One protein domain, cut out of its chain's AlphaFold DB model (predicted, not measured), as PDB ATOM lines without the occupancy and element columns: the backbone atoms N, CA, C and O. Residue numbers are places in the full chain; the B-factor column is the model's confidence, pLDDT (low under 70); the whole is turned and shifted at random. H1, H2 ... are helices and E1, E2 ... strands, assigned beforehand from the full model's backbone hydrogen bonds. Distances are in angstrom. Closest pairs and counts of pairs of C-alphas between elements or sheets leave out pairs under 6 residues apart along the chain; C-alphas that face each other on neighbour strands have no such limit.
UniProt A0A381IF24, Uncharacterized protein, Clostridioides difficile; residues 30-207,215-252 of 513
ATOM      1  N   ASN A  30     332.080 314.587 321.680       76.94
ATOM      2  CA  ASN A  30     330.947 314.598 320.772       76.94
ATOM      3  C   ASN A  30     330.863 315.976 320.098       76.94
ATOM      4  O   ASN A  30     330.051 316.825 320.468       76.94
ATOM      5  N   CYS A  31     331.751 316.210 319.123       88.31
ATOM      6  CA  CYS A  31     331.811 317.481 318.396       88.31
ATOM      7  C   CYS A  31     330.499 317.825 317.679       88.31
ATOM      8  O   CYS A  31     330.234 319.007 317.464       88.31
ATOM      9  N   LEU A  32     329.674 316.828 317.333       90.12
ATOM     10  CA  LEU A  32     328.353 317.077 316.767       90.12
ATOM     11  C   LEU A  32     327.418 317.692 317.817       90.12
ATOM     12  O   LEU A  32     326.887 318.767 317.572       90.12
ATOM     13  N   GLU A  33     327.282 317.100 319.008       89.56
ATOM     14  CA  GLU A  33     326.442 317.663 320.086       89.56
ATOM     15  C   GLU A  33     326.881 319.075 320.517       89.56
ATOM     16  O   GLU A  33     326.048 319.940 320.820       89.56
ATOM     17  N   ASP A  34     328.191 319.329 320.558       90.12
ATOM     18  CA  ASP A  34     328.721 320.658 320.868       90.12
ATOM     19  C   ASP A  34     328.392 321.664 319.756       90.12
ATOM     20  O   ASP A  34     328.009 322.803 320.048       90.12
ATOM     21  N   PHE A  35     328.485 321.245 318.490       89.38
ATOM     22  CA  PHE A  35     328.069 322.056 317.350       89.38
ATOM     23  C   PHE A  35     326.562 322.334 317.375       89.38
ATOM     24  O   PHE A  35     326.149 323.484 317.230       89.38
ATOM     25  N   GLU A  36     325.731 321.326 317.642       88.38
ATOM     26  CA  GLU A  36     324.277 321.467 317.765       88.38
ATOM     27  C   GLU A  36     323.894 322.512 318.809       88.38
ATOM     28  O   GLU A  36     323.063 323.395 318.561       88.38
ATOM     29  N   ARG A  37     324.529 322.447 319.981       88.69
ATOM     30  CA  ARG A  37     324.306 323.417 321.053       88.69
ATOM     31  C   ARG A  37     324.719 324.816 320.629       88.69
ATOM     32  O   ARG A  37     323.957 325.759 320.836       88.69
ATOM     33  N   TRP A  38     325.884 324.942 320.001       88.62
ATOM     34  CA  TRP A  38     326.376 326.219 319.501       88.62
ATOM     35  C   TRP A  38     325.434 326.826 318.450       88.62
ATOM     36  O   TRP A  38     325.124 328.017 318.534       88.62
ATOM     37  N   VAL A  39     324.900 326.023 317.521       85.31
ATOM     38  CA  VAL A  39     323.895 326.469 316.541       85.31
ATOM     39  C   VAL A  39     322.642 326.989 317.254       85.31
ATOM     40  O   VAL A  39     322.140 328.063 316.921       85.31
ATOM     41  N   GLN A  40     322.147 326.284 318.279       84.75
ATOM     42  CA  GLN A  40     320.964 326.718 319.036       84.75
ATOM     43  C   GLN A  40     321.188 328.008 319.834       84.75
ATOM     44  O   GLN A  40     320.277 328.837 319.923       84.75
ATOM     45  N   GLU A  41     322.379 328.192 320.403       87.12
ATOM     46  CA  GLU A  41     322.764 329.415 321.117       87.12
ATOM     47  C   GLU A  41     322.865 330.619 320.169       87.12
ATOM     48  O   GLU A  41     322.515 331.738 320.548       87.12
ATOM     49  N   ASN A  42     323.263 330.382 318.916       83.81
ATOM     50  CA  ASN A  42     323.513 331.420 317.919       83.81
ATOM     51  C   ASN A  42     322.379 331.622 316.903       83.81
ATOM     52  O   ASN A  42     322.486 332.477 316.032       83.81
ATOM     53  N   LYS A  43     321.244 330.931 317.043       79.75
ATOM     54  CA  LYS A  43     320.109 331.001 316.099       79.75
ATOM     55  C   LYS A  43     319.473 332.385 315.886       79.75
ATOM     56  O   LYS A  43     318.610 332.536 315.033       79.75
ATOM     57  N   ASN A  44     319.800 333.373 316.716       80.69
ATOM     58  CA  ASN A  44     319.297 334.746 316.600       80.69
ATOM     59  C   ASN A  44     320.424 335.757 316.337       80.69
ATOM     60  O   ASN A  44     320.182 336.965 316.372       80.69
ATOM     61  N   ASN A  45     321.655 335.279 316.165       77.19
ATOM     62  CA  ASN A  45     322.813 336.119 315.938       77.19
ATOM     63  C   ASN A  45     322.902 336.450 314.441       77.19
ATOM     64  O   ASN A  45     322.828 335.552 313.615       77.19
ATOM     65  N   LYS A  46     323.010 337.747 314.134       77.00
ATOM     66  CA  LYS A  46     323.047 338.314 312.776       77.00
ATOM     67  C   LYS A  46     324.439 338.809 312.369       77.00
ATOM     68  O   LYS A  46     324.587 339.487 311.360       77.00
ATOM     69  N   GLU A  47     325.439 338.581 313.214       79.81
ATOM     70  CA  GLU A  47     326.836 338.881 312.908       79.81
ATOM     71  C   GLU A  47     327.497 337.671 312.232       79.81
ATOM     72  O   GLU A  47     326.918 336.587 312.152       79.81
ATOM     73  N   GLU A  48     328.718 337.854 311.731       81.69
ATOM     74  CA  GLU A  48     329.548 336.743 311.265       81.69
ATOM     75  C   GLU A  48     329.971 335.887 312.465       81.69
ATOM     76  O   GLU A  48     330.543 336.397 313.433       81.69
ATOM     77  N   ILE A  49     329.694 334.582 312.411       87.12
ATOM     78  CA  ILE A  49     329.980 333.660 313.514       87.12
ATOM     79  C   ILE A  49     330.805 332.491 313.002       87.12
ATOM     80  O   ILE A  49     330.465 331.862 312.000       87.12
ATOM     81  N   VAL A  50     331.876 332.180 313.728       91.25
ATOM     82  CA  VAL A  50     332.801 331.095 313.395       91.25
ATOM     83  C   VAL A  50     332.768 330.043 314.499       91.25
ATOM     84  O   VAL A  50     332.971 330.370 315.671       91.25
ATOM     85  N   TYR A  51     332.538 328.786 314.128       92.00
ATOM     86  CA  TYR A  51     332.715 327.630 315.003       92.00
ATOM     87  C   TYR A  51     333.929 326.825 314.555       92.00
ATOM     88  O   TYR A  51     333.936 326.297 313.444       92.00
ATOM     89  N   THR A  52     334.942 326.714 315.416       94.81
ATOM     90  CA  THR A  52     336.135 325.906 315.134       94.81
ATOM     91  C   THR A  52     335.994 324.507 315.729       94.81
ATOM     92  O   THR A  52     335.806 324.366 316.941       94.81
ATOM     93  N   LEU A  53     336.134 323.471 314.901       94.44
ATOM     94  CA  LEU A  53     336.070 322.079 315.341       94.44
ATOM     95  C   LEU A  53     337.247 321.716 316.250       94.44
ATOM     96  O   LEU A  53     338.396 322.109 316.027       94.44
ATOM     97  N   SER A  54     336.953 320.918 317.276       92.06
ATOM     98  CA  SER A  54     337.955 320.402 318.217       92.06
ATOM     99  C   SER A  54     338.318 318.929 317.993       92.06
ATOM    100  O   SER A  54     339.350 318.485 318.507       92.06
ATOM    101  N   CYS A  55     337.525 318.228 317.178       94.12
ATOM    102  CA  CYS A  55     337.648 316.844 316.731       94.12
ATOM    103  C   CYS A  55     336.868 316.655 315.411       94.12
ATOM    104  O   CYS A  55     336.161 317.573 314.987       94.12
ATOM    105  N   ASP A  56     336.986 315.491 314.763       94.75
ATOM    106  CA  ASP A  56     336.167 315.170 313.586       94.75
ATOM    107  C   ASP A  56     334.679 315.199 313.957       94.75
ATOM    108  O   ASP A  56     334.249 314.557 314.918       94.75
ATOM    109  N   MET A  57     333.882 315.939 313.188       95.06
ATOM    110  CA  MET A  57     332.434 315.980 313.369       95.06
ATOM    111  C   MET A  57     331.822 314.806 312.611       95.06
ATOM    112  O   MET A  57     331.758 314.825 311.384       95.06
ATOM    113  N   VAL A  58     331.401 313.775 313.340       95.38
ATOM    114  CA  VAL A  58     330.829 312.557 312.758       95.38
ATOM    115  C   VAL A  58     329.309 312.662 312.719       95.38
ATOM    116  O   VAL A  58     328.682 312.868 313.751       95.38
ATOM    117  N   ILE A  59     328.732 312.481 311.533       94.12
ATOM    118  CA  ILE A  59     327.292 312.457 311.276       94.12
ATOM    119  C   ILE A  59     326.938 311.060 310.760       94.12
ATOM    120  O   ILE A  59     327.256 310.703 309.624       94.12
ATOM    121  N   ASP A  60     326.303 310.251 311.602       93.44
ATOM    122  CA  ASP A  60     325.849 308.890 311.284       93.44
ATOM    123  C   ASP A  60     324.322 308.704 311.381       93.44
ATOM    124  O   ASP A  60     323.809 307.651 310.991       93.44
ATOM    125  N   GLU A  61     323.603 309.757 311.783       91.75
ATOM    126  CA  GLU A  61     322.144 309.909 311.711       91.75
ATOM    127  C   GLU A  61     321.742 311.175 310.918       91.75
ATOM    128  O   GLU A  61     322.591 311.919 310.418       91.75
ATOM    129  N   GLU A  62     320.437 311.422 310.744       91.69
ATOM    130  CA  GLU A  62     319.968 312.657 310.104       91.69
ATOM    131  C   GLU A  62     320.236 313.860 311.014       91.69
ATOM    132  O   GLU A  62     319.655 313.986 312.091       91.69
ATOM    133  N   PHE A  63     321.060 314.783 310.528       89.00
ATOM    134  CA  PHE A  63     321.296 316.072 311.145       89.00
ATOM    135  C   PHE A  63     320.867 317.186 310.188       89.00
ATOM    136  O   PHE A  63     321.440 317.377 309.111       89.00
ATOM    137  N   ARG A  64     319.834 317.930 310.593       87.25
ATOM    138  CA  ARG A  64     319.295 319.066 309.843       87.25
ATOM    139  C   ARG A  64     319.321 320.316 310.700       87.25
ATOM    140  O   ARG A  64     318.780 320.317 311.806       87.25
ATOM    141  N   PHE A  65     319.832 321.410 310.149       81.69
ATOM    142  CA  PHE A  65     319.686 322.716 310.777       81.69
ATOM    143  C   PHE A  65     319.441 323.826 309.754       81.69
ATOM    144  O   PHE A  65     319.755 323.705 308.570       81.69
ATOM    145  N   TYR A  66     318.827 324.900 310.244       78.44
ATOM    146  CA  TYR A  66     318.483 326.087 309.474       78.44
ATOM    147  C   TYR A  66     319.382 327.234 309.918       78.44
ATOM    148  O   TYR A  66     319.470 327.524 311.117       78.44
ATOM    149  N   ILE A  67     320.033 327.884 308.960       74.94
ATOM    150  CA  ILE A  67     320.800 329.099 309.228       74.94
ATOM    151  C   ILE A  67     319.813 330.274 309.203       74.94
ATOM    152  O   ILE A  67     319.006 330.351 308.279       74.94
ATOM    153  N   PRO A  68     319.802 331.170 310.203       70.88
ATOM    154  CA  PRO A  68     318.893 332.312 310.218       70.88
ATOM    155  C   PRO A  68     319.165 333.284 309.063       70.88
ATOM    156  O   PRO A  68     320.307 333.472 308.652       70.88
ATOM    157  N   TYR A  69     318.111 333.950 308.586       70.19
ATOM    158  CA  TYR A  69     318.215 334.935 307.505       70.19
ATOM    159  C   TYR A  69     319.134 336.104 307.905       70.19
ATOM    160  O   TYR A  69     319.104 336.538 309.062       70.19
ATOM    161  N   ASP A  70     319.927 336.609 306.955       71.69
ATOM    162  CA  ASP A  70     320.974 337.629 307.152       71.69
ATOM    163  C   ASP A  70     322.098 337.222 308.134       71.69
ATOM    164  O   ASP A  70     322.683 338.086 308.791       71.69
ATOM    165  N   SER A  71     322.376 335.926 308.298       73.06
ATOM    166  CA  SER A  71     323.441 335.440 309.189       73.06
ATOM    167  C   SER A  71     324.489 334.660 308.408       73.06
ATOM    168  O   SER A  71     324.144 333.769 307.635       73.06
ATOM    169  N   ASN A  72     325.766 334.947 308.670       77.56
ATOM    170  CA  ASN A  72     326.883 334.307 307.979       77.56
ATOM    171  C   ASN A  72     327.573 333.335 308.927       77.56
ATOM    172  O   ASN A  72     328.267 333.737 309.864       77.56
ATOM    173  N   PHE A  73     327.358 332.045 308.683       85.69
ATOM    174  CA  PHE A  73     327.921 330.975 309.496       85.69
ATOM    175  C   PHE A  73     329.195 330.459 308.839       85.69
ATOM    176  O   PHE A  73     329.219 330.181 307.642       85.69
ATOM    177  N   THR A  74     330.250 330.295 309.630       89.69
ATOM    178  CA  THR A  74     331.478 329.630 309.191       89.69
ATOM    179  C   THR A  74     331.791 328.460 310.111       89.69
ATOM    180  O   THR A  74     331.921 328.630 311.322       89.69
ATOM    181  N   ILE A  75     331.949 327.273 309.532       92.12
ATOM    182  CA  ILE A  75     332.518 326.113 310.213       92.12
ATOM    183  C   ILE A  75     333.993 326.045 309.825       92.12
ATOM    184  O   ILE A  75     334.332 325.748 308.681       92.12
ATOM    185  N   ASP A  76     334.869 326.335 310.778       95.25
ATOM    186  CA  ASP A  76     336.306 326.133 310.641       95.25
ATOM    187  C   ASP A  76     336.659 324.729 311.140       95.25
ATOM    188  O   ASP A  76     336.740 324.451 312.334       95.25
ATOM    189  N   THR A  77     336.849 323.808 310.211       95.50
ATOM    190  CA  THR A  77     337.233 322.428 310.505       95.50
ATOM    191  C   THR A  77     338.678 322.309 310.995       95.50
ATOM    192  O   THR A  77     339.028 321.284 311.581       95.50
ATOM    193  N   ASN A  78     339.507 323.359 310.871       93.50
ATOM    194  CA  ASN A  78     340.922 323.332 311.235       93.50
ATOM    195  C   ASN A  78     341.612 322.122 310.561       93.50
ATOM    196  O   ASN A  78     341.517 321.968 309.347       93.50
ATOM    197  N   LYS A  79     342.259 321.236 311.325       94.50
ATOM    198  CA  LYS A  79     342.854 319.973 310.849       94.50
ATOM    199  C   LYS A  79     341.887 318.777 310.806       94.50
ATOM    200  O   LYS A  79     342.314 317.665 310.507       94.50
ATOM    201  N   TYR A  80     340.647 318.970 311.246       96.69
ATOM    202  CA  TYR A  80     339.619 317.933 311.338       96.69
ATOM    203  C   TYR A  80     338.725 317.956 310.099       96.69
ATOM    204  O   TYR A  80     338.872 318.815 309.232       96.69
ATOM    205  N   LYS A  81     337.786 317.014 310.023       95.38
ATOM    206  CA  LYS A  81     336.815 316.922 308.926       95.38
ATOM    207  C   LYS A  81     335.382 316.804 309.429       95.38
ATOM    208  O   LYS A  81     335.128 316.410 310.570       95.38
ATOM    209  N   ILE A  82     334.441 317.104 308.542       95.56
ATOM    210  CA  ILE A  82     333.045 316.681 308.680       95.56
ATOM    211  C   ILE A  82     332.928 315.320 307.998       95.56
ATOM    212  O   ILE A  82     333.094 315.225 306.784       95.56
ATOM    213  N   LEU A  83     332.684 314.269 308.776       96.56
ATOM    214  CA  LEU A  83     332.579 312.892 308.303       96.56
ATOM    215  C   LEU A  83     331.120 312.444 308.314       96.56
ATOM    216  O   LEU A  83     330.514 312.352 309.380       96.56
ATOM    217  N   ILE A  84     330.576 312.108 307.150       95.56
ATOM    218  CA  ILE A  84     329.204 311.624 306.990       95.56
ATOM    219  C   ILE A  84     329.270 310.163 306.573       95.56
ATOM    220  O   ILE A  84     329.877 309.845 305.554       95.56
ATOM    221  N   LYS A  85     328.661 309.268 307.349       93.56
ATOM    222  CA  LYS A  85     328.794 307.820 307.140       93.56
ATOM    223  C   LYS A  85     327.517 307.058 307.466       93.56
ATOM    224  O   LYS A  85     326.611 307.595 308.097       93.56
ATOM    225  N   ASN A  86     327.478 305.773 307.121       90.56
ATOM    226  CA  ASN A  86     326.368 304.860 307.416       90.56
ATOM    227  C   ASN A  86     325.035 305.308 306.795       90.56
ATOM    228  O   ASN A  86     324.833 305.137 305.607       90.56
ATOM    229  N   HIS A  87     324.100 305.820 307.594       89.25
ATOM    230  CA  HIS A  87     322.839 306.412 307.132       89.25
ATOM    231  C   HIS A  87     322.753 307.888 307.536       89.25
ATOM    232  O   HIS A  87     321.667 308.471 307.573       89.25
ATOM    233  N   GLY A  88     323.907 308.474 307.864       91.62
ATOM    234  CA  GLY A  88     324.049 309.863 308.232       91.62
ATOM    235  C   GLY A  88     323.622 310.757 307.088       91.62
ATOM    236  O   GLY A  88     324.014 310.551 305.936       91.62
ATOM    237  N   ARG A  89     322.803 311.752 307.412       92.00
ATOM    238  CA  ARG A  89     322.285 312.685 306.421       92.00
ATOM    239  C   ARG A  89     322.470 314.101 306.910       92.00
ATOM    240  O   ARG A  89     321.763 314.533 307.813       92.00
ATOM    241  N   PHE A  90     323.393 314.823 306.289       89.94
ATOM    242  CA  PHE A  90     323.659 316.207 306.641       89.94
ATOM    243  C   PHE A  90     322.884 317.149 305.717       89.94
ATOM    244  O   PHE A  90     323.153 317.228 304.516       89.94
ATOM    245  N   ILE A  91     321.880 317.828 306.274       86.25
ATOM    246  CA  ILE A  91     320.967 318.695 305.524       86.25
ATOM    247  C   ILE A  91     321.074 320.119 306.044       86.25
ATOM    248  O   ILE A  91     320.854 320.382 307.227       86.25
ATOM    249  N   ILE A  92     321.345 321.045 305.132       77.12
ATOM    250  CA  ILE A  92     321.429 322.468 305.445       77.12
ATOM    251  C   ILE A  92     320.454 323.202 304.532       77.12
ATOM    252  O   ILE A  92     320.483 323.048 303.303       77.12
ATOM    253  N   ASP A  93     319.546 323.951 305.149       70.69
ATOM    254  CA  ASP A  93     318.487 324.673 304.452       70.69
ATOM    255  C   ASP A  93     318.727 326.199 304.530       70.69
ATOM    256  O   ASP A  93     318.859 326.764 305.618       70.69
ATOM    257  N   ASP A  94     318.755 326.822 303.345       60.41
ATOM    258  CA  ASP A  94     318.391 328.213 303.029       60.41
ATOM    259  C   ASP A  94     319.192 329.409 303.580       60.41
ATOM    260  O   ASP A  94     318.584 330.464 303.692       60.41
ATOM    261  N   ASN A  95     320.513 329.358 303.838       62.78
ATOM    262  CA  ASN A  95     321.328 330.592 304.008       62.78
ATOM    263  C   ASN A  95     322.852 330.379 303.838       62.78
ATOM    264  O   ASN A  95     323.332 329.251 303.725       62.78
ATOM    265  N   GLU A  96     323.607 331.489 303.836       70.31
ATOM    266  CA  GLU A  96     325.059 331.561 303.617       70.31
ATOM    267  C   GLU A  96     325.877 330.752 304.649       70.31
ATOM    268  O   GLU A  96     326.141 331.206 305.767       70.31
ATOM    269  N   LEU A  97     326.335 329.558 304.259       81.69
ATOM    270  CA  LEU A  97     327.317 328.777 305.017       81.69
ATOM    271  C   LEU A  97     328.686 328.812 304.338       81.69
ATOM    272  O   LEU A  97     328.794 328.618 303.128       81.69
ATOM    273  N   ASN A  98     329.736 328.979 305.136       88.31
ATOM    274  CA  ASN A  98     331.115 328.728 304.742       88.31
ATOM    275  C   ASN A  98     331.663 327.537 305.530       88.31
ATOM    276  O   ASN A  98     331.470 327.446 306.741       88.31
ATOM    277  N   ILE A  99     332.391 326.642 304.870       92.31
ATOM    278  CA  ILE A  99     333.129 325.561 305.529       92.31
ATOM    279  C   ILE A  99     334.584 325.655 305.087       92.31
ATOM    280  O   ILE A  99     334.879 325.605 303.895       92.31
ATOM    281  N   ILE A 100     335.490 325.842 306.042       95.62
ATOM    282  CA  ILE A 100     336.909 326.113 305.792       95.62
ATOM    283  C   ILE A 100     337.752 325.133 306.611       95.62
ATOM    284  O   ILE A 100     337.389 324.801 307.732       95.62
ATOM    285  N   GLY A 101     338.877 324.660 306.087       96.50
ATOM    286  CA  GLY A 101     339.875 323.939 306.886       96.50
ATOM    287  C   GLY A 101     341.063 323.473 306.076       96.50
ATOM    288  O   GLY A 101     341.222 323.874 304.929       96.50
ATOM    289  N   GLU A 102     341.926 322.649 306.663       96.31
ATOM    290  CA  GLU A 102     343.063 322.038 305.969       96.31
ATOM    291  C   GLU A 102     342.548 321.123 304.851       96.31
ATOM    292  O   GLU A 102     342.834 321.365 303.682       96.31
ATOM    293  N   GLY A 103     341.695 320.153 305.188       94.56
ATOM    294  CA  GLY A 103     341.079 319.212 304.247       94.56
ATOM    295  C   GLY A 103     341.945 317.989 303.947       94.56
ATOM    296  O   GLY A 103     341.437 316.874 303.836       94.56
ATOM    297  N   GLY A 104     343.269 318.147 303.873       95.00
ATOM    298  CA  GLY A 104     344.196 317.029 303.717       95.00
ATOM    299  C   GLY A 104     343.826 316.108 302.547       95.00
ATOM    300  O   GLY A 104     343.351 316.546 301.500       95.00
ATOM    301  N   LYS A 105     344.033 314.797 302.700       94.31
ATOM    302  CA  LYS A 105     343.710 313.824 301.636       94.31
ATOM    303  C   LYS A 105     342.239 313.425 301.574       94.31
ATOM    304  O   LYS A 105     341.816 312.889 300.560       94.31
ATOM    305  N   GLU A 106     341.506 313.636 302.658       94.81
ATOM    306  CA  GLU A 106     340.168 313.074 302.868       94.81
ATOM    307  C   GLU A 106     339.065 314.129 302.823       94.81
ATOM    308  O   GLU A 106     337.927 313.833 303.162       94.81
ATOM    309  N   GLY A 107     339.377 315.350 302.398       96.31
ATOM    310  CA  GLY A 107     338.381 316.402 302.295       96.31
ATOM    311  C   GLY A 107     338.211 317.197 303.587       96.31
ATOM    312  O   GLY A 107     338.377 316.690 304.696       96.31
ATOM    313  N   VAL A 108     337.794 318.453 303.439       96.88
ATOM    314  CA  VAL A 108     337.143 319.206 304.525       96.88
ATOM    315  C   VAL A 108     335.827 318.514 304.903       96.88
ATOM    316  O   VAL A 108     335.453 318.449 306.078       96.88
ATOM    317  N   ILE A 109     335.152 317.953 303.897       95.94
ATOM    318  CA  ILE A 109     333.983 317.090 304.044       95.94
ATOM    319  C   ILE A 109     334.292 315.739 303.400       95.94
ATOM    320  O   ILE A 109     334.685 315.682 302.233       95.94
ATOM    321  N   HIS A 110     334.062 314.673 304.161       97.62
ATOM    322  CA  HIS A 110     334.211 313.286 303.744       97.62
ATOM    323  C   HIS A 110     332.849 312.593 303.826       97.62
ATOM    324  O   HIS A 110     332.238 312.547 304.894       97.62
ATOM    325  N   ILE A 111     332.389 312.037 302.709       97.00
ATOM    326  CA  ILE A 111     331.178 311.221 302.617       97.00
ATOM    327  C   ILE A 111     331.575 309.768 302.346       97.00
ATOM    328  O   ILE A 111     332.058 309.450 301.261       97.00
ATOM    329  N   GLU A 112     331.387 308.902 303.336       96.88
ATOM    330  CA  GLU A 112     331.578 307.455 303.211       96.88
ATOM    331  C   GLU A 112     330.326 306.793 302.610       96.88
ATOM    332  O   GLU A 112     329.257 307.400 302.491       96.88
ATOM    333  N   ASN A 113     330.442 305.507 302.283       94.44
ATOM    334  CA  ASN A 113     329.335 304.687 301.793       94.44
ATOM    335  C   ASN A 113     328.062 304.820 302.662       94.44
ATOM    336  O   ASN A 113     328.090 304.636 303.885       94.44
ATOM    337  N   GLY A 114     326.939 305.133 302.006       91.06
ATOM    338  CA  GLY A 114     325.618 305.316 302.610       91.06
ATOM    339  C   GLY A 114     325.399 306.683 303.271       91.06
ATOM    340  O   GLY A 114     324.252 307.049 303.546       91.06
ATOM    341  N   GLY A 115     326.469 307.454 303.487       94.62
ATOM    342  CA  GLY A 115     326.386 308.845 303.907       94.62
ATOM    343  C   GLY A 115     325.798 309.729 302.808       94.62
ATOM    344  O   GLY A 115     326.003 309.496 301.617       94.62
ATOM    345  N   SER A 116     325.059 310.760 303.212       93.25
ATOM    346  CA  SER A 116     324.380 311.680 302.302       93.25
ATOM    347  C   SER A 116     324.555 313.122 302.760       93.25
ATOM    348  O   SER A 116     324.329 313.451 303.927       93.25
ATOM    349  N   ILE A 117     324.903 314.009 301.831       89.38
ATOM    350  CA  ILE A 117     324.875 315.451 302.066       89.38
ATOM    351  C   ILE A 117     323.955 316.138 301.065       89.38
ATOM    352  O   ILE A 117     323.988 315.860 299.865       89.38
ATOM    353  N   SER A 118     323.145 317.075 301.555       84.31
ATOM    354  CA  SER A 118     322.424 318.014 300.701       84.31
ATOM    355  C   SER A 118     322.665 319.435 301.180       84.31
ATOM    356  O   SER A 118     322.171 319.846 302.233       84.31
ATOM    357  N   ILE A 119     323.438 320.176 300.393       71.94
ATOM    358  CA  ILE A 119     324.007 321.465 300.788       71.94
ATOM    359  C   ILE A 119     323.703 322.547 299.762       71.94
ATOM    360  O   ILE A 119     323.957 322.344 298.582       71.94
ATOM    361  N   GLY A 120     323.192 323.690 300.221       67.19
ATOM    362  CA  GLY A 120     323.309 324.970 299.513       67.19
ATOM    363  C   GLY A 120     324.355 325.806 300.244       67.19
ATOM    364  O   GLY A 120     324.021 326.470 301.221       67.19
ATOM    365  N   ILE A 121     325.630 325.637 299.893       66.06
ATOM    366  CA  ILE A 121     326.768 326.223 300.617       66.06
ATOM    367  C   ILE A 121     327.403 327.309 299.764       66.06
ATOM    368  O   ILE A 121     327.796 327.050 298.634       66.06
ATOM    369  N   ASN A 122     327.642 328.487 300.341       72.69
ATOM    370  CA  ASN A 122     328.280 329.588 299.625       72.69
ATOM    371  C   ASN A 122     329.750 329.301 299.312       72.69
ATOM    372  O   ASN A 122     330.193 329.570 298.195       72.69
ATOM    373  N   ASN A 123     330.514 328.789 300.289       86.69
ATOM    374  CA  ASN A 123     331.927 328.464 300.097       86.69
ATOM    375  C   ASN A 123     332.356 327.182 300.834       86.69
ATOM    376  O   ASN A 123     332.186 327.077 302.048       86.69
ATOM    377  N   ILE A 124     333.016 326.259 300.130       92.44
ATOM    378  CA  ILE A 124     333.794 325.157 300.726       92.44
ATOM    379  C   ILE A 124     335.258 325.384 300.379       92.44
ATOM    380  O   ILE A 124     335.602 325.445 299.202       92.44
ATOM    381  N   ILE A 125     336.122 325.539 301.379       95.56
ATOM    382  CA  ILE A 125     337.518 325.936 301.182       95.56
ATOM    383  C   ILE A 125     338.455 324.968 301.903       95.56
ATOM    384  O   ILE A 125     338.566 324.994 303.128       95.56
ATOM    385  N   ALA A 126     339.205 324.186 301.130       97.56
ATOM    386  CA  ALA A 126     340.404 323.503 301.596       97.56
ATOM    387  C   ALA A 126     341.629 324.410 301.439       97.56
ATOM    388  O   ALA A 126     341.954 324.906 300.353       97.56
ATOM    389  N   THR A 127     342.315 324.644 302.548       96.56
ATOM    390  CA  THR A 127     343.536 325.449 302.616       96.56
ATOM    391  C   THR A 127     344.779 324.624 302.286       96.56
ATOM    392  O   THR A 127     345.731 325.199 301.760       96.56
ATOM    393  N   ASP A 128     344.759 323.305 302.518       95.25
ATOM    394  CA  ASP A 128     345.805 322.369 302.093       95.25
ATOM    395  C   ASP A 128     345.248 320.947 301.873       95.25
ATOM    396  O   ASP A 128     345.178 320.129 302.794       95.25
ATOM    397  N   GLY A 129     344.854 320.637 300.636       95.69
ATOM    398  CA  GLY A 129     344.385 319.318 300.225       95.69
ATOM    399  C   GLY A 129     343.066 319.347 299.462       95.69
ATOM    400  O   GLY A 129     342.905 320.089 298.494       95.69
ATOM    401  N   THR A 130     342.141 318.479 299.861       98.00
ATOM    402  CA  THR A 130     340.873 318.231 299.167       98.00
ATOM    403  C   THR A 130     339.728 318.989 299.833       98.00
ATOM    404  O   THR A 130     339.663 319.030 301.062       98.00
ATOM    405  N   ALA A 131     338.807 319.577 299.065       96.81
ATOM    406  CA  ALA A 131     337.614 320.211 299.638       96.81
ATOM    407  C   ALA A 131     336.496 319.190 299.901       96.81
ATOM    408  O   ALA A 131     336.047 319.067 301.042       96.81
ATOM    409  N   LEU A 132     336.105 318.416 298.886       96.38
ATOM    410  CA  LEU A 132     335.089 317.364 298.996       96.38
ATOM    411  C   LEU A 132     335.668 315.994 298.636       96.38
ATOM    412  O   LEU A 132     336.275 315.852 297.574       96.38
ATOM    413  N   TYR A 133     335.437 314.994 299.485       97.88
ATOM    414  CA  TYR A 133     335.824 313.604 299.250       97.88
ATOM    415  C   TYR A 133     334.610 312.682 299.393       97.88
ATOM    416  O   TYR A 133     333.963 312.668 300.440       97.88
ATOM    417  N   VAL A 134     334.293 311.924 298.345       97.62
ATOM    418  CA  VAL A 134     333.117 311.044 298.291       97.62
ATOM    419  C   VAL A 134     333.543 309.631 297.903       97.62
ATOM    420  O   VAL A 134     334.056 309.413 296.804       97.62
ATOM    421  N   GLU A 135     333.327 308.670 298.796       97.38
ATOM    422  CA  GLU A 135     333.562 307.246 298.541       97.38
ATOM    423  C   GLU A 135     332.446 306.613 297.701       97.38
ATOM    424  O   GLU A 135     331.359 307.175 297.522       97.38
ATOM    425  N   GLU A 136     332.698 305.405 297.197       95.81
ATOM    426  CA  GLU A 136     331.704 304.622 296.470       95.81
ATOM    427  C   GLU A 136     330.440 304.411 297.328       95.81
ATOM    428  O   GLU A 136     330.496 303.934 298.464       95.81
ATOM    429  N   GLY A 137     329.281 304.784 296.782       92.75
ATOM    430  CA  GLY A 137     327.992 304.714 297.483       92.75
ATOM    431  C   GLY A 137     327.686 305.884 298.429       92.75
ATOM    432  O   GLY A 137     326.617 305.880 299.041       92.75
ATOM    433  N   GLY A 138     328.576 306.872 298.561       94.69
ATOM    434  CA  GLY A 138     328.264 308.163 299.182       94.69
ATOM    435  C   GLY A 138     327.451 309.067 298.245       94.69
ATOM    436  O   GLY A 138     327.706 309.110 297.041       94.69
ATOM    437  N   ASP A 139     326.478 309.800 298.787       91.56
ATOM    438  CA  ASP A 139     325.580 310.669 298.015       91.56
ATOM    439  C   ASP A 139     325.891 312.158 298.241       91.56
ATOM    440  O   ASP A 139     325.793 312.681 299.358       91.56
ATOM    441  N   LEU A 140     326.259 312.848 297.158       90.00
ATOM    442  CA  LEU A 140     326.580 314.272 297.141       90.00
ATOM    443  C   LEU A 140     325.548 315.031 296.310       90.00
ATOM    444  O   LEU A 140     325.611 315.045 295.082       90.00
ATOM    445  N   HIS A 141     324.657 315.751 296.990       85.31
ATOM    446  CA  HIS A 141     323.734 316.673 296.345       85.31
ATOM    447  C   HIS A 141     324.109 318.124 296.661       85.31
ATOM    448  O   HIS A 141     323.803 318.652 297.735       85.31
ATOM    449  N   ILE A 142     324.754 318.790 295.703       75.44
ATOM    450  CA  ILE A 142     325.054 320.220 295.804       75.44
ATOM    451  C   ILE A 142     323.888 321.002 295.194       75.44
ATOM    452  O   ILE A 142     323.692 320.985 293.979       75.44
ATOM    453  N   LYS A 143     323.090 321.655 296.041       73.94
ATOM    454  CA  LYS A 143     321.952 322.479 295.619       73.94
ATOM    455  C   LYS A 143     322.465 323.651 294.771       73.94
ATOM    456  O   LYS A 143     323.562 324.162 294.976       73.94
ATOM    457  N   SER A 144     321.685 324.082 293.788       67.19
ATOM    458  CA  SER A 144     321.942 325.325 293.054       67.19
ATOM    459  C   SER A 144     321.234 326.489 293.749       67.19
ATOM    460  O   SER A 144     320.024 326.413 293.967       67.19
ATOM    461  N   SER A 145     321.954 327.568 294.051       63.84
ATOM    462  CA  SER A 145     321.353 328.845 294.455       63.84
ATOM    463  C   SER A 145     321.066 329.703 293.220       63.84
ATOM    464  O   SER A 145     321.886 329.772 292.304       63.84
ATOM    465  N   TYR A 146     319.901 330.356 293.179       55.47
ATOM    466  CA  TYR A 146     319.536 331.284 292.098       55.47
ATOM    467  C   TYR A 146     320.158 332.678 292.273       55.47
ATOM    468  O   TYR A 146     320.182 333.456 291.320       55.47
ATOM    469  N   GLU A 147     320.639 333.016 293.472       59.75
ATOM    470  CA  GLU A 147     321.066 334.382 293.809       59.75
ATOM    471  C   GLU A 147     322.591 334.569 293.792       59.75
ATOM    472  O   GLU A 147     323.072 335.687 293.594       59.75
ATOM    473  N   SER A 148     323.370 333.495 293.955       63.66
ATOM    474  CA  SER A 148     324.833 333.555 293.976       63.66
ATOM    475  C   SER A 148     325.479 332.260 293.474       63.66
ATOM    476  O   SER A 148     324.974 331.161 293.689       63.66
ATOM    477  N   VAL A 149     326.620 332.396 292.788       63.69
ATOM    478  CA  VAL A 149     327.438 331.246 292.378       63.69
ATOM    479  C   VAL A 149     328.212 330.747 293.595       63.69
ATOM    480  O   VAL A 149     329.070 331.457 294.128       63.69
ATOM    481  N   GLU A 150     327.898 329.528 294.021       77.06
ATOM    482  CA  GLU A 150     328.575 328.838 295.119       77.06
ATOM    483  C   GLU A 150     329.997 328.425 294.712       77.06
ATOM    484  O   GLU A 150     330.238 327.993 293.578       77.06
ATOM    485  N   LYS A 151     330.948 328.557 295.643       87.94
ATOM    486  CA  LYS A 151     332.378 328.371 295.378       87.94
ATOM    487  C   LYS A 151     332.953 327.165 296.101       87.94
ATOM    488  O   LYS A 151     332.795 327.007 297.309       87.94
ATOM    489  N   ILE A 152     333.731 326.371 295.380       93.56
ATOM    490  CA  ILE A 152     334.564 325.315 295.956       93.56
ATOM    491  C   ILE A 152     336.012 325.685 295.680       93.56
ATOM    492  O   ILE A 152     336.400 325.892 294.534       93.56
ATOM    493  N   LYS A 153     336.821 325.791 296.732       95.56
ATOM    494  CA  LYS A 153     338.239 326.116 296.618       95.56
ATOM    495  C   LYS A 153     339.102 325.064 297.274       95.56
ATOM    496  O   LYS A 153     338.804 324.616 298.376       95.56
ATOM    497  N   ALA A 154     340.209 324.730 296.629       96.94
ATOM    498  CA  ALA A 154     341.212 323.844 297.199       96.94
ATOM    499  C   ALA A 154     342.621 324.351 296.880       96.94
ATOM    500  O   ALA A 154     342.901 324.804 295.771       96.94
ATOM    501  N   ASN A 155     343.513 324.304 297.861       95.56
ATOM    502  CA  ASN A 155     344.897 324.750 297.726       95.56
ATOM    503  C   ASN A 155     345.840 323.661 298.237       95.56
ATOM    504  O   ASN A 155     345.401 322.787 298.972       95.56
ATOM    505  N   GLY A 156     347.113 323.688 297.842       92.00
ATOM    506  CA  GLY A 156     348.110 322.699 298.280       92.00
ATOM    507  C   GLY A 156     348.747 321.933 297.122       92.00
ATOM    508  O   GLY A 156     348.317 322.037 295.979       92.00
ATOM    509  N   LYS A 157     349.812 321.172 297.393       87.19
ATOM    510  CA  LYS A 157     350.614 320.495 296.351       87.19
ATOM    511  C   LYS A 157     349.774 319.576 295.452       87.19
ATOM    512  O   LYS A 157     349.936 319.618 294.238       87.19
ATOM    513  N   ASP A 158     348.870 318.810 296.052       88.31
ATOM    514  CA  ASP A 158     348.011 317.823 295.388       88.31
ATOM    515  C   ASP A 158     346.530 318.160 295.649       88.31
ATOM    516  O   ASP A 158     345.737 317.312 296.052       88.31
ATOM    517  N   ALA A 159     346.190 319.446 295.518       95.12
ATOM    518  CA  ALA A 159     344.867 319.962 295.835       95.12
ATOM    519  C   ALA A 159     343.786 319.405 294.903       95.12
ATOM    520  O   ALA A 159     343.980 319.355 293.684       95.12
ATOM    521  N   ILE A 160     342.631 319.055 295.473       97.38
ATOM    522  CA  ILE A 160     341.478 318.566 294.712       97.38
ATOM    523  C   ILE A 160     340.221 319.327 295.135       97.38
ATOM    524  O   ILE A 160     339.891 319.388 296.317       97.38
ATOM    525  N   GLY A 161     339.500 319.909 294.178       96.81
ATOM    526  CA  GLY A 161     338.217 320.555 294.462       96.81
ATOM    527  C   GLY A 161     337.185 319.516 294.898       96.81
ATOM    528  O   GLY A 161     336.717 319.526 296.035       96.81
ATOM    529  N   ILE A 162     336.881 318.575 294.008       97.25
ATOM    530  CA  ILE A 162     335.984 317.454 294.303       97.25
ATOM    531  C   ILE A 162     336.649 316.145 293.903       97.25
ATOM    532  O   ILE A 162     337.012 315.969 292.743       97.25
ATOM    533  N   TYR A 163     336.780 315.226 294.852       98.12
ATOM    534  CA  TYR A 163     337.102 313.828 294.605       98.12
ATOM    535  C   TYR A 163     335.851 312.980 294.828       98.12
ATOM    536  O   TYR A 163     335.206 313.086 295.871       98.12
ATOM    537  N   THR A 164     335.522 312.117 293.871       97.38
ATOM    538  CA  THR A 164     334.411 311.174 293.994       97.38
ATOM    539  C   THR A 164     334.718 309.838 293.328       97.38
ATOM    540  O   THR A 164     335.320 309.765 292.255       97.38
ATOM    541  N   GLU A 165     334.281 308.755 293.956       97.69
ATOM    542  CA  GLU A 165     334.316 307.412 293.373       97.69
ATOM    543  C   GLU A 165     333.058 307.076 292.556       97.69
ATOM    544  O   GLU A 165     332.997 306.014 291.942       97.69
ATOM    545  N   ASN A 166     332.089 307.992 292.503       96.31
ATOM    546  CA  ASN A 166     330.819 307.840 291.793       96.31
ATOM    547  C   ASN A 166     330.754 308.751 290.555       96.31
ATOM    548  O   ASN A 166     331.600 309.634 290.362       96.31
ATOM    549  N   ASP A 167     329.706 308.578 289.749       94.62
ATOM    550  CA  ASP A 167     329.286 309.589 288.775       94.62
ATOM    551  C   ASP A 167     328.992 310.910 289.501       94.62
ATOM    552  O   ASP A 167     328.527 310.919 290.645       94.62
ATOM    553  N   ILE A 168     329.257 312.039 288.848       93.31
ATOM    554  CA  ILE A 168     329.001 313.354 289.436       93.31
ATOM    555  C   ILE A 168     328.372 314.310 288.451       93.31
ATOM    556  O   ILE A 168     328.748 314.394 287.282       93.31
ATOM    557  N   ARG A 169     327.436 315.088 288.987       91.31
ATOM    558  CA  ARG A 169     326.778 316.176 288.298       91.31
ATOM    559  C   ARG A 169     326.985 317.480 289.050       91.31
ATOM    560  O   ARG A 169     326.722 317.553 290.248       91.31
ATOM    561  N   ILE A 170     327.458 318.497 288.342       90.81
ATOM    562  CA  ILE A 170     327.807 319.800 288.906       90.81
ATOM    563  C   ILE A 170     327.024 320.869 288.152       90.81
ATOM    564  O   ILE A 170     327.159 321.005 286.938       90.81
ATOM    565  N   LEU A 171     326.195 321.607 288.884       87.75
ATOM    566  CA  LEU A 171     325.327 322.647 288.341       87.75
ATOM    567  C   LEU A 171     325.599 323.980 289.040       87.75
ATOM    568  O   LEU A 171     325.499 324.062 290.270       87.75
ATOM    569  N   ASN A 172     325.872 325.016 288.243       86.88
ATOM    570  CA  ASN A 172     326.033 326.398 288.694       86.88
ATOM    571  C   ASN A 172     327.035 326.532 289.862       86.88
ATOM    572  O   ASN A 172     326.673 326.892 290.990       86.88
ATOM    573  N   LYS A 173     328.295 326.156 289.605       88.31
ATOM    574  CA  LYS A 173     329.404 326.207 290.578       88.31
ATOM    575  C   LYS A 173     330.654 326.858 290.010       88.31
ATOM    576  O   LYS A 173     330.956 326.709 288.829       88.31
ATOM    577  N   ASP A 174     331.417 327.514 290.880       92.31
ATOM    578  CA  ASP A 174     332.770 327.995 290.590       92.31
ATOM    579  C   ASP A 174     333.783 327.203 291.427       92.31
ATOM    580  O   ASP A 174     333.832 327.312 292.654       92.31
ATOM    581  N   ILE A 175     334.567 326.357 290.765       95.12
ATOM    582  CA  ILE A 175     335.569 325.489 291.378       95.12
ATOM    583  C   ILE A 175     336.952 326.046 291.048       95.12
ATOM    584  O   ILE A 175     337.373 326.024 289.894       95.12
ATOM    585  N   GLU A 176     337.690 326.502 292.058       95.75
ATOM    586  CA  GLU A 176     339.036 327.059 291.902       95.75
ATOM    587  C   GLU A 176     340.060 326.249 292.704       95.75
ATOM    588  O   GLU A 176     340.006 326.184 293.931       95.75
ATOM    589  N   VAL A 177     341.031 325.648 292.019       95.31
ATOM    590  CA  VAL A 177     342.030 324.773 292.635       95.31
ATOM    591  C   VAL A 177     343.436 325.249 292.301       95.31
ATOM    592  O   VAL A 177     343.769 325.439 291.134       95.31
ATOM    593  N   ASN A 178     344.278 325.431 293.319       93.50
ATOM    594  CA  ASN A 178     345.629 325.975 293.176       93.50
ATOM    595  C   ASN A 178     346.677 325.032 293.785       93.50
ATOM    596  O   ASN A 178     346.710 324.827 294.999       93.50
ATOM    597  N   GLY A 179     347.576 324.495 292.959       88.56
ATOM    598  CA  GLY A 179     348.513 323.456 293.393       88.56
ATOM    599  C   GLY A 179     349.378 322.882 292.280       88.56
ATOM    600  O   GLY A 179     348.989 322.932 291.121       88.56
ATOM    601  N   GLU A 180     350.537 322.307 292.612       85.00
ATOM    602  CA  GLU A 180     351.469 321.696 291.641       85.00
ATOM    603  C   GLU A 180     350.785 320.619 290.773       85.00
ATOM    604  O   GLU A 180     350.966 320.610 289.557       85.00
ATOM    605  N   HIS A 181     349.942 319.775 291.378       87.81
ATOM    606  CA  HIS A 181     349.101 318.766 290.717       87.81
ATOM    607  C   HIS A 181     347.606 319.034 290.949       87.81
ATOM    608  O   HIS A 181     346.842 318.115 291.233       87.81
ATOM    609  N   ALA A 182     347.194 320.303 290.871       92.44
ATOM    610  CA  ALA A 182     345.810 320.707 291.110       92.44
ATOM    611  C   ALA A 182     344.813 319.992 290.187       92.44
ATOM    612  O   ALA A 182     344.944 320.040 288.961       92.44
ATOM    613  N   ILE A 183     343.771 319.403 290.771       95.31
ATOM    614  CA  ILE A 183     342.660 318.803 290.032       95.31
ATOM    615  C   ILE A 183     341.360 319.496 290.435       95.31
ATOM    616  O   ILE A 183     340.994 319.508 291.605       95.31
ATOM    617  N   GLY A 184     340.640 320.065 289.469       96.19
ATOM    618  CA  GLY A 184     339.323 320.655 289.716       96.19
ATOM    619  C   GLY A 184     338.336 319.606 290.225       96.19
ATOM    620  O   GLY A 184     337.867 319.670 291.361       96.19
ATOM    621  N   VAL A 185     338.071 318.611 289.381       97.38
ATOM    622  CA  VAL A 185     337.171 317.490 289.662       97.38
ATOM    623  C   VAL A 185     337.846 316.186 289.263       97.38
ATOM    624  O   VAL A 185     338.287 316.026 288.126       97.38
ATOM    625  N   TYR A 186     337.898 315.246 290.198       97.25
ATOM    626  CA  TYR A 186     338.287 313.864 289.977       97.25
ATOM    627  C   TYR A 186     337.077 312.965 290.205       97.25
ATOM    628  O   TYR A 186     336.503 312.977 291.292       97.25
ATOM    629  N   SER A 187     336.721 312.159 289.210       97.12
ATOM    630  CA  SER A 187     335.662 311.161 289.312       97.12
ATOM    631  C   SER A 187     336.124 309.814 288.758       97.12
ATOM    632  O   SER A 187     336.737 309.746 287.687       97.12
ATOM    633  N   LYS A 188     335.802 308.720 289.455       97.00
ATOM    634  CA  LYS A 188     335.910 307.372 288.868       97.00
ATOM    635  C   LYS A 188     334.810 307.094 287.829       97.00
ATOM    636  O   LYS A 188     334.990 306.238 286.963       97.00
ATOM    637  N   GLY A 189     333.705 307.833 287.888       95.81
ATOM    638  CA  GLY A 189     332.545 307.713 287.012       95.81
ATOM    639  C   GLY A 189     332.471 308.760 285.896       95.81
ATOM    640  O   GLY A 189     333.472 309.371 285.490       95.81
ATOM    641  N   ASP A 190     331.257 308.928 285.377       94.88
ATOM    642  CA  ASP A 190     330.879 309.940 284.394       94.88
ATOM    643  C   ASP A 190     330.816 311.326 285.056       94.88
ATOM    644  O   ASP A 190     330.369 311.478 286.196       94.88
ATOM    645  N   VAL A 191     331.254 312.361 284.332       95.31
ATOM    646  CA  VAL A 191     331.204 313.753 284.810       95.31
ATOM    647  C   VAL A 191     330.234 314.551 283.956       95.31
ATOM    648  O   VAL A 191     330.381 314.616 282.736       95.31
ATOM    649  N   GLU A 192     329.272 315.205 284.591       94.44
ATOM    650  CA  GLU A 192     328.352 316.136 283.949       94.44
ATOM    651  C   GLU A 192     328.473 317.526 284.571       94.44
ATOM    652  O   GLU A 192     328.417 317.674 285.792       94.44
ATOM    653  N   ILE A 193     328.630 318.544 283.725       93.62
ATOM    654  CA  ILE A 193     328.698 319.946 284.145       93.62
ATOM    655  C   ILE A 193     327.689 320.801 283.380       93.62
ATOM    656  O   ILE A 193     327.482 320.600 282.181       93.62
ATOM    657  N   GLU A 194     327.096 321.765 284.076       91.44
ATOM    658  CA  GLU A 194     326.155 322.746 283.529       91.44
ATOM    659  C   GLU A 194     326.347 324.091 284.240       91.44
ATOM    660  O   GLU A 194     326.480 324.130 285.468       91.44
ATOM    661  N   GLU A 195     326.428 325.188 283.479       89.19
ATOM    662  CA  GLU A 195     326.678 326.549 283.997       89.19
ATOM    663  C   GLU A 195     327.853 326.629 285.002       89.19
ATOM    664  O   GLU A 195     327.819 327.371 285.981       89.19
ATOM    665  N   THR A 196     328.899 325.823 284.802       91.31
ATOM    666  CA  THR A 196     329.955 325.610 285.804       91.31
ATOM    667  C   THR A 196     331.312 326.129 285.324       91.31
ATOM    668  O   THR A 196     331.730 325.904 284.185       91.31
ATOM    669  N   SER A 197     332.043 326.796 286.219       94.38
ATOM    670  CA  SER A 197     333.437 327.204 286.027       94.38
ATOM    671  C   SER A 197     334.357 326.282 286.828       94.38
ATOM    672  O   SER A 197     334.166 326.107 288.025       94.38
ATOM    673  N   ILE A 198     335.356 325.675 286.186       96.12
ATOM    674  CA  ILE A 198     336.372 324.838 286.833       96.12
ATOM    675  C   ILE A 198     337.751 325.320 286.402       96.12
ATOM    676  O   ILE A 198     338.159 325.173 285.247       96.12
ATOM    677  N   LYS A 199     338.483 325.880 287.358       94.81
ATOM    678  CA  LYS A 199     339.783 326.518 287.177       94.81
ATOM    679  C   LYS A 199     340.820 325.841 288.062       94.81
ATOM    680  O   LYS A 199     340.867 326.070 289.262       94.81
ATOM    681  N   ALA A 200     341.671 325.025 287.460       92.81
ATOM    682  CA  ALA A 200     342.837 324.426 288.083       92.81
ATOM    683  C   ALA A 200     344.110 325.147 287.611       92.81
ATOM    684  O   ALA A 200     344.417 325.194 286.414       92.81
ATOM    685  N   TYR A 201     344.865 325.696 288.558       89.44
ATOM    686  CA  TYR A 201     346.106 326.416 288.309       89.44
ATOM    687  C   TYR A 201     347.293 325.708 288.953       89.44
ATOM    688  O   TYR A 201     347.299 325.412 290.148       89.44
ATOM    689  N   SER A 202     348.344 325.517 288.155       81.69
ATOM    690  CA  SER A 202     349.638 325.063 288.657       81.69
ATOM    691  C   SER A 202     350.406 326.237 289.262       81.69
ATOM    692  O   SER A 202     350.992 327.044 288.537       81.69
ATOM    693  N   SER A 203     350.441 326.341 290.588       65.81
ATOM    694  CA  SER A 203     351.275 327.322 291.286       65.81
ATOM    695  C   SER A 203     352.696 326.776 291.478       65.81
ATOM    696  O   SER A 203     353.031 326.187 292.500       65.81
ATOM    697  N   ASN A 204     353.583 326.995 290.501       54.62
ATOM    698  CA  ASN A 204     355.018 326.908 290.790       54.62
ATOM    699  C   ASN A 204     355.396 328.128 291.639       54.62
ATOM    700  O   ASN A 204     355.247 329.265 291.196       54.62
ATOM    701  N   ASN A 205     355.895 327.895 292.855       45.50
ATOM    702  CA  ASN A 205     356.284 328.916 293.839       45.50
ATOM    703  C   ASN A 205     357.513 329.773 293.436       45.50
ATOM    704  O   ASN A 205     358.232 330.283 294.294       45.50
ATOM    705  N   GLU A 206     357.757 329.984 292.143       41.72
ATOM    706  CA  GLU A 206     358.799 330.877 291.639       41.72
ATOM    707  C   GLU A 206     358.185 332.021 290.822       41.72
ATOM    708  O   GLU A 206     357.933 331.928 289.626       41.72
ATOM    709  N   SER A 207     357.983 333.148 291.510       38.41
ATOM    710  CA  SER A 207     357.892 334.505 290.952       38.41
ATOM    711  C   SER A 207     356.904 334.749 289.797       38.41
ATOM    712  O   SER A 207     357.248 334.666 288.624       38.41
ATOM    713  N   LYS A 215     350.662 321.884 282.445       57.97
ATOM    714  CA  LYS A 215     350.679 320.449 282.074       57.97
ATOM    715  C   LYS A 215     350.323 319.487 283.214       57.97
ATOM    716  O   LYS A 215     349.975 318.348 282.921       57.97
ATOM    717  N   LEU A 216     350.461 319.910 284.470       73.69
ATOM    718  CA  LEU A 216     350.198 319.062 285.641       73.69
ATOM    719  C   LEU A 216     348.804 319.285 286.233       73.69
ATOM    720  O   LEU A 216     348.188 318.326 286.688       73.69
ATOM    721  N   ALA A 217     348.295 320.516 286.176       84.38
ATOM    722  CA  ALA A 217     346.943 320.832 286.613       84.38
ATOM    723  C   ALA A 217     345.901 320.335 285.599       84.38
ATOM    724  O   ALA A 217     346.121 320.413 284.389       84.38
ATOM    725  N   GLN A 218     344.759 319.849 286.078       91.19
ATOM    726  CA  GLN A 218     343.667 319.356 285.235       91.19
ATOM    727  C   GLN A 218     342.329 319.865 285.766       91.19
ATOM    728  O   GLN A 218     342.065 319.796 286.961       91.19
ATOM    729  N   SER A 219     341.464 320.379 284.891       92.88
ATOM    730  CA  SER A 219     340.119 320.795 285.305       92.88
ATOM    731  C   SER A 219     339.265 319.583 285.672       92.88
ATOM    732  O   SER A 219     338.686 319.552 286.753       92.88
ATOM    733  N   ILE A 220     339.229 318.565 284.810       95.12
ATOM    734  CA  ILE A 220     338.444 317.342 285.004       95.12
ATOM    735  C   ILE A 220     339.303 316.107 284.722       95.12
ATOM    736  O   ILE A 220     339.950 316.008 283.676       95.12
ATOM    737  N   ILE A 221     339.229 315.134 285.628       94.31
ATOM    738  CA  ILE A 221     339.669 313.756 285.429       94.31
ATOM    739  C   ILE A 221     338.462 312.842 285.625       94.31
ATOM    740  O   ILE A 221     337.894 312.801 286.709       94.31
ATOM    741  N   SER A 222     338.096 312.096 284.582       94.88
ATOM    742  CA  SER A 222     337.120 311.003 284.660       94.88
ATOM    743  C   SER A 222     337.797 309.683 284.274       94.88
ATOM    744  O   SER A 222     338.444 309.573 283.218       94.88
ATOM    745  N   GLU A 223     337.694 308.666 285.131       95.19
ATOM    746  CA  GLU A 223     338.189 307.323 284.801       95.19
ATOM    747  C   GLU A 223     337.294 306.623 283.766       95.19
ATOM    748  O   GLU A 223     337.828 305.929 282.899       95.19
ATOM    749  N   SER A 224     335.976 306.882 283.767       94.38
ATOM    750  CA  SER A 224     335.023 306.338 282.779       94.38
ATOM    751  C   SER A 224     335.211 306.893 281.362       94.38
ATOM    752  O   SER A 224     334.718 306.325 280.383       94.38
ATOM    753  N   LYS A 225     335.944 308.006 281.247       93.75
ATOM    754  CA  LYS A 225     336.200 308.747 280.009       93.75
ATOM    755  C   LYS A 225     334.968 309.393 279.381       93.75
ATOM    756  O   LYS A 225     335.066 309.835 278.238       93.75
ATOM    757  N   LYS A 226     333.848 309.526 280.091       93.44
ATOM    758  CA  LYS A 226     332.665 310.242 279.591       93.44
ATOM    759  C   LYS A 226     332.482 311.562 280.324       93.44
ATOM    760  O   LYS A 226     332.411 311.598 281.549       93.44
ATOM    761  N   VAL A 227     332.402 312.641 279.548       94.50
ATOM    762  CA  VAL A 227     332.178 313.988 280.078       94.50
ATOM    763  C   VAL A 227     331.065 314.665 279.289       94.50
ATOM    764  O   VAL A 227     331.170 314.812 278.071       94.50
ATOM    765  N   TYR A 228     330.021 315.097 279.987       93.88
ATOM    766  CA  TYR A 228     328.915 315.875 279.444       93.88
ATOM    767  C   TYR A 228     329.118 317.345 279.811       93.88
ATOM    768  O   TYR A 228     329.213 317.690 280.986       93.88
ATOM    769  N   ILE A 229     329.204 318.206 278.799       93.94
ATOM    770  CA  ILE A 229     329.282 319.661 278.962       93.94
ATOM    771  C   ILE A 229     327.975 320.228 278.418       93.94
ATOM    772  O   ILE A 229     327.768 320.256 277.200       93.94
ATOM    773  N   ILE A 230     327.087 320.602 279.334       92.56
ATOM    774  CA  ILE A 230     325.735 321.066 279.037       92.56
ATOM    775  C   ILE A 230     325.712 322.585 279.104       92.56
ATOM    776  O   ILE A 230     326.132 323.157 280.106       92.56
ATOM    777  N   ASP A 231     325.180 323.213 278.061       87.00
ATOM    778  CA  ASP A 231     325.150 324.664 277.866       87.00
ATOM    779  C   ASP A 231     326.522 325.285 277.518       87.00
ATOM    780  O   ASP A 231     327.595 324.694 277.693       87.00
ATOM    781  N   ASP A 232     326.491 326.500 276.977       83.62
ATOM    782  CA  ASP A 232     327.649 327.229 276.459       83.62
ATOM    783  C   ASP A 232     328.326 328.116 277.532       83.62
ATOM    784  O   ASP A 232     329.387 328.687 277.271       83.62
ATOM    785  N   TYR A 233     327.768 328.217 278.747       86.56
ATOM    786  CA  TYR A 233     328.299 329.052 279.843       86.56
ATOM    787  C   TYR A 233     329.368 328.378 280.718       86.56
ATOM    788  O   TYR A 233     329.807 328.956 281.712       86.56
ATOM    789  N   ASN A 234     329.815 327.173 280.362       91.75
ATOM    790  CA  ASN A 234     330.863 326.482 281.109       91.75
ATOM    791  C   ASN A 234     332.254 327.058 280.811       91.75
ATOM    792  O   ASN A 234     332.610 327.319 279.660       91.75
ATOM    793  N   GLU A 235     333.093 327.162 281.839       94.44
ATOM    794  CA  GLU A 235     334.482 327.603 281.706       94.44
ATOM    795  C   GLU A 235     335.421 326.549 282.296       94.44
ATOM    796  O   GLU A 235     335.374 326.270 283.486       94.44
ATOM    797  N   LEU A 236     336.304 325.973 281.476       93.81
ATOM    798  CA  LEU A 236     337.277 324.970 281.917       93.81
ATOM    799  C   LEU A 236     338.702 325.471 281.683       93.81
ATOM    800  O   LEU A 236     339.114 325.687 280.540       93.81
ATOM    801  N   ILE A 237     339.470 325.615 282.761       91.88
ATOM    802  CA  ILE A 237     340.883 325.995 282.730       91.88
ATOM    803  C   ILE A 237     341.685 324.969 283.545       91.88
ATOM    804  O   ILE A 237     341.457 324.866 284.741       91.88
ATOM    805  N   PRO A 238     342.633 324.225 282.948       89.69
ATOM    806  CA  PRO A 238     342.810 324.068 281.506       89.69
ATOM    807  C   PRO A 238     341.596 323.381 280.861       89.69
ATOM    808  O   PRO A 238     340.871 322.630 281.508       89.69
ATOM    809  N   SER A 239     341.390 323.602 279.565       87.75
ATOM    810  CA  SER A 239     340.400 322.850 278.791       87.75
ATOM    811  C   SER A 239     340.780 321.369 278.710       87.75
ATOM    812  O   SER A 239     341.965 321.042 278.628       87.75
ATOM    813  N   ILE A 240     339.791 320.480 278.640       86.81
ATOM    814  CA  ILE A 240     340.029 319.061 278.346       86.81
ATOM    815  C   ILE A 240     340.538 318.942 276.902       86.81
ATOM    816  O   ILE A 240     339.894 319.434 275.976       86.81
ATOM    817  N   ALA A 241     341.705 318.325 276.707       76.50
ATOM    818  CA  ALA A 241     342.301 318.159 275.383       76.50
ATOM    819  C   ALA A 241     341.476 317.199 274.508       76.50
ATOM    820  O   ALA A 241     340.954 316.202 275.004       76.50
ATOM    821  N   GLU A 242     341.377 317.459 273.204       67.81
ATOM    822  CA  GLU A 242     340.583 316.630 272.279       67.81
ATOM    823  C   GLU A 242     341.197 315.238 272.029       67.81
ATOM    824  O   GLU A 242     340.483 314.289 271.721       67.81
ATOM    825  N   ASP A 243     342.512 315.082 272.202       69.38
ATOM    826  CA  ASP A 243     343.273 313.837 272.002       69.38
ATOM    827  C   ASP A 243     343.450 312.999 273.284       69.38
ATOM    828  O   ASP A 243     344.151 311.988 273.302       69.38
ATOM    829  N   SER A 244     342.779 313.399 274.359       76.62
ATOM    830  CA  SER A 244     342.827 312.792 275.696       76.62
ATOM    831  C   SER A 244     342.199 311.394 275.809       76.62
ATOM    832  O   SER A 244     342.335 310.739 276.844       76.62
ATOM    833  N   GLY A 245     341.480 310.944 274.775       83.75
ATOM    834  CA  GLY A 245     340.683 309.716 274.805       83.75
ATOM    835  C   GLY A 245     339.337 309.852 275.529       83.75
ATOM    836  O   GLY A 245     338.665 308.841 275.722       83.75
ATOM    837  N   TYR A 246     338.933 311.069 275.920       89.56
ATOM    838  CA  TYR A 246     337.592 311.340 276.446       89.56
ATOM    839  C   TYR A 246     336.533 311.317 275.333       89.56
ATOM    840  O   TYR A 246     336.724 311.869 274.251       89.56
ATOM    841  N   ASN A 247     335.372 310.738 275.633       91.31
ATOM    842  CA  ASN A 247     334.132 310.963 274.902       91.31
ATOM    843  C   ASN A 247     333.450 312.212 275.477       91.31
ATOM    844  O   ASN A 247     332.702 312.127 276.454       91.31
ATOM    845  N   ILE A 248     333.771 313.375 274.904       91.06
ATOM    846  CA  ILE A 248     333.206 314.661 275.322       91.06
ATOM    847  C   ILE A 248     331.931 314.920 274.528       91.06
ATOM    848  O   ILE A 248     331.965 315.116 273.312       91.06
ATOM    849  N   VAL A 249     330.809 314.970 275.234       91.00
ATOM    850  CA  VAL A 249     329.494 315.243 274.670       91.00
ATOM    851  C   VAL A 249     329.108 316.680 275.006       91.00
ATOM    852  O   VAL A 249     329.009 317.038 276.176       91.00
ATOM    853  N   LYS A 250     328.893 317.509 273.979       91.88
ATOM    854  CA  LYS A 250     328.427 318.897 274.129       91.88
ATOM    855  C   LYS A 250     326.987 319.017 273.645       91.88
ATOM    856  O   LYS A 250     326.706 318.688 272.491       91.88
ATOM    857  N   CYS A 251     326.095 319.502 274.499       92.38
ATOM    858  CA  CYS A 251     324.677 319.701 274.188       92.38
ATOM    859  C   CYS A 251     324.124 320.928 274.919       92.38
ATOM    860  O   CYS A 251     324.739 321.414 275.860       92.38
ATOM    861  N   CYS A 252     322.968 321.439 274.491       92.06
ATOM    862  CA  CYS A 252     322.259 322.467 275.265       92.06
ATOM    863  C   CYS A 252     321.445 321.831 276.392       92.06
ATOM    864  O   CYS A 252     321.360 322.389 277.476       92.06
TER     865      CYS A 252
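Overview. This is residues 30 to 207 and 215 to 252 of the 513 residues of an uncharacterized protein of Clostridioides difficile (UniProt A0A381IF24). The chain is wound in stacked turns as a three-sided solenoid, its strands parallel from turn to turn, and helix H1 caps one end. E1, E4, E7, E12, E15, E18 and E21 make one side; E2, E5, E8, E13, E16 and E19 make a second, with E10 bending from one into the other; E3, E6, E9, E11 and E14, E17, E20, E22 make the third as two sheets. Residues 203 to 207, before the cut, stick out. The printed part has 216 residues, with one named helix followed by 22 named strands, and is mostly strand. It is compact, with a radius of gyration of the C-alphas of 17.0 A and spans of 55 by 41 by 32 A.

Along the chain. H1, residues 31 to 42, begins at C-alpha 31 (331.811, 317.481, 318.396) and is 16.2 A long. Next come E1, 48 to 52; E2, 57 to 59; E3, 62 to 66; E4, 72 to 78, 18.1 A long; E5, 82 to 84; E6, 89 to 93; E7, 97 to 104, 20.6 A long; E8, 109 to 111; and E9, 116 to 119. E10, residues 123 to 134, begins at C-alpha 123 (331.927, 328.464, 300.097) and bends by 126 degrees at residue 128. Then follow E11, 139 to 142; E12, 150 to 155; E13, 160 to 164; E14, 168 to 171; E15, 173 to 178; E16, 183 to 187; E17, 191 to 194; E18, 197 to 201; E19, 218 to 222; E20, 226 to 230; and E21, 235 to 237. E22, residues 247 to 251, ends at C-alpha 251 (324.677, 319.701, 274.188).

Arrangement. H1 is on the branched, twisted sheet of 14 strands, at a height over the sheet of 8.7 A; the closest C-alphas of H1 and E2 are those of Cys 31 and Met 57, 5.3 A apart. Every O i to N i+4 pair in H1 is within hydrogen-bond range. In that sheet E7 and E8 lie on one side of E10, E12 and E13 on the other side; N 125 and O 99 are 2.8 A apart, N 133 and O 109 2.9 A, N 126 and O 153 2.8 A, and N 163 and O 132 2.8 A. The three sheets form a stack of sheets, face to face in turn. In the sheet E3, E6, E9, E11, N 63 and O 89 are 2.8 A apart. In the sheet E14, E17, E20, E22, N 170 and O 192 are 2.8 A apart.

Size, cuts and confidence. The C-alphas farthest apart, those of Glu 41 and Asp 243, are 55.5 A apart. Residues 208 to 214 are not printed, and C-alphas 207 and 215 are 18.1 A apart across this cut. Of the links that are printed whole, none is long. The mean pLDDT of the printed part is 87.7; 18 residues are under 70, among them 144 to 149 and 203 to 207.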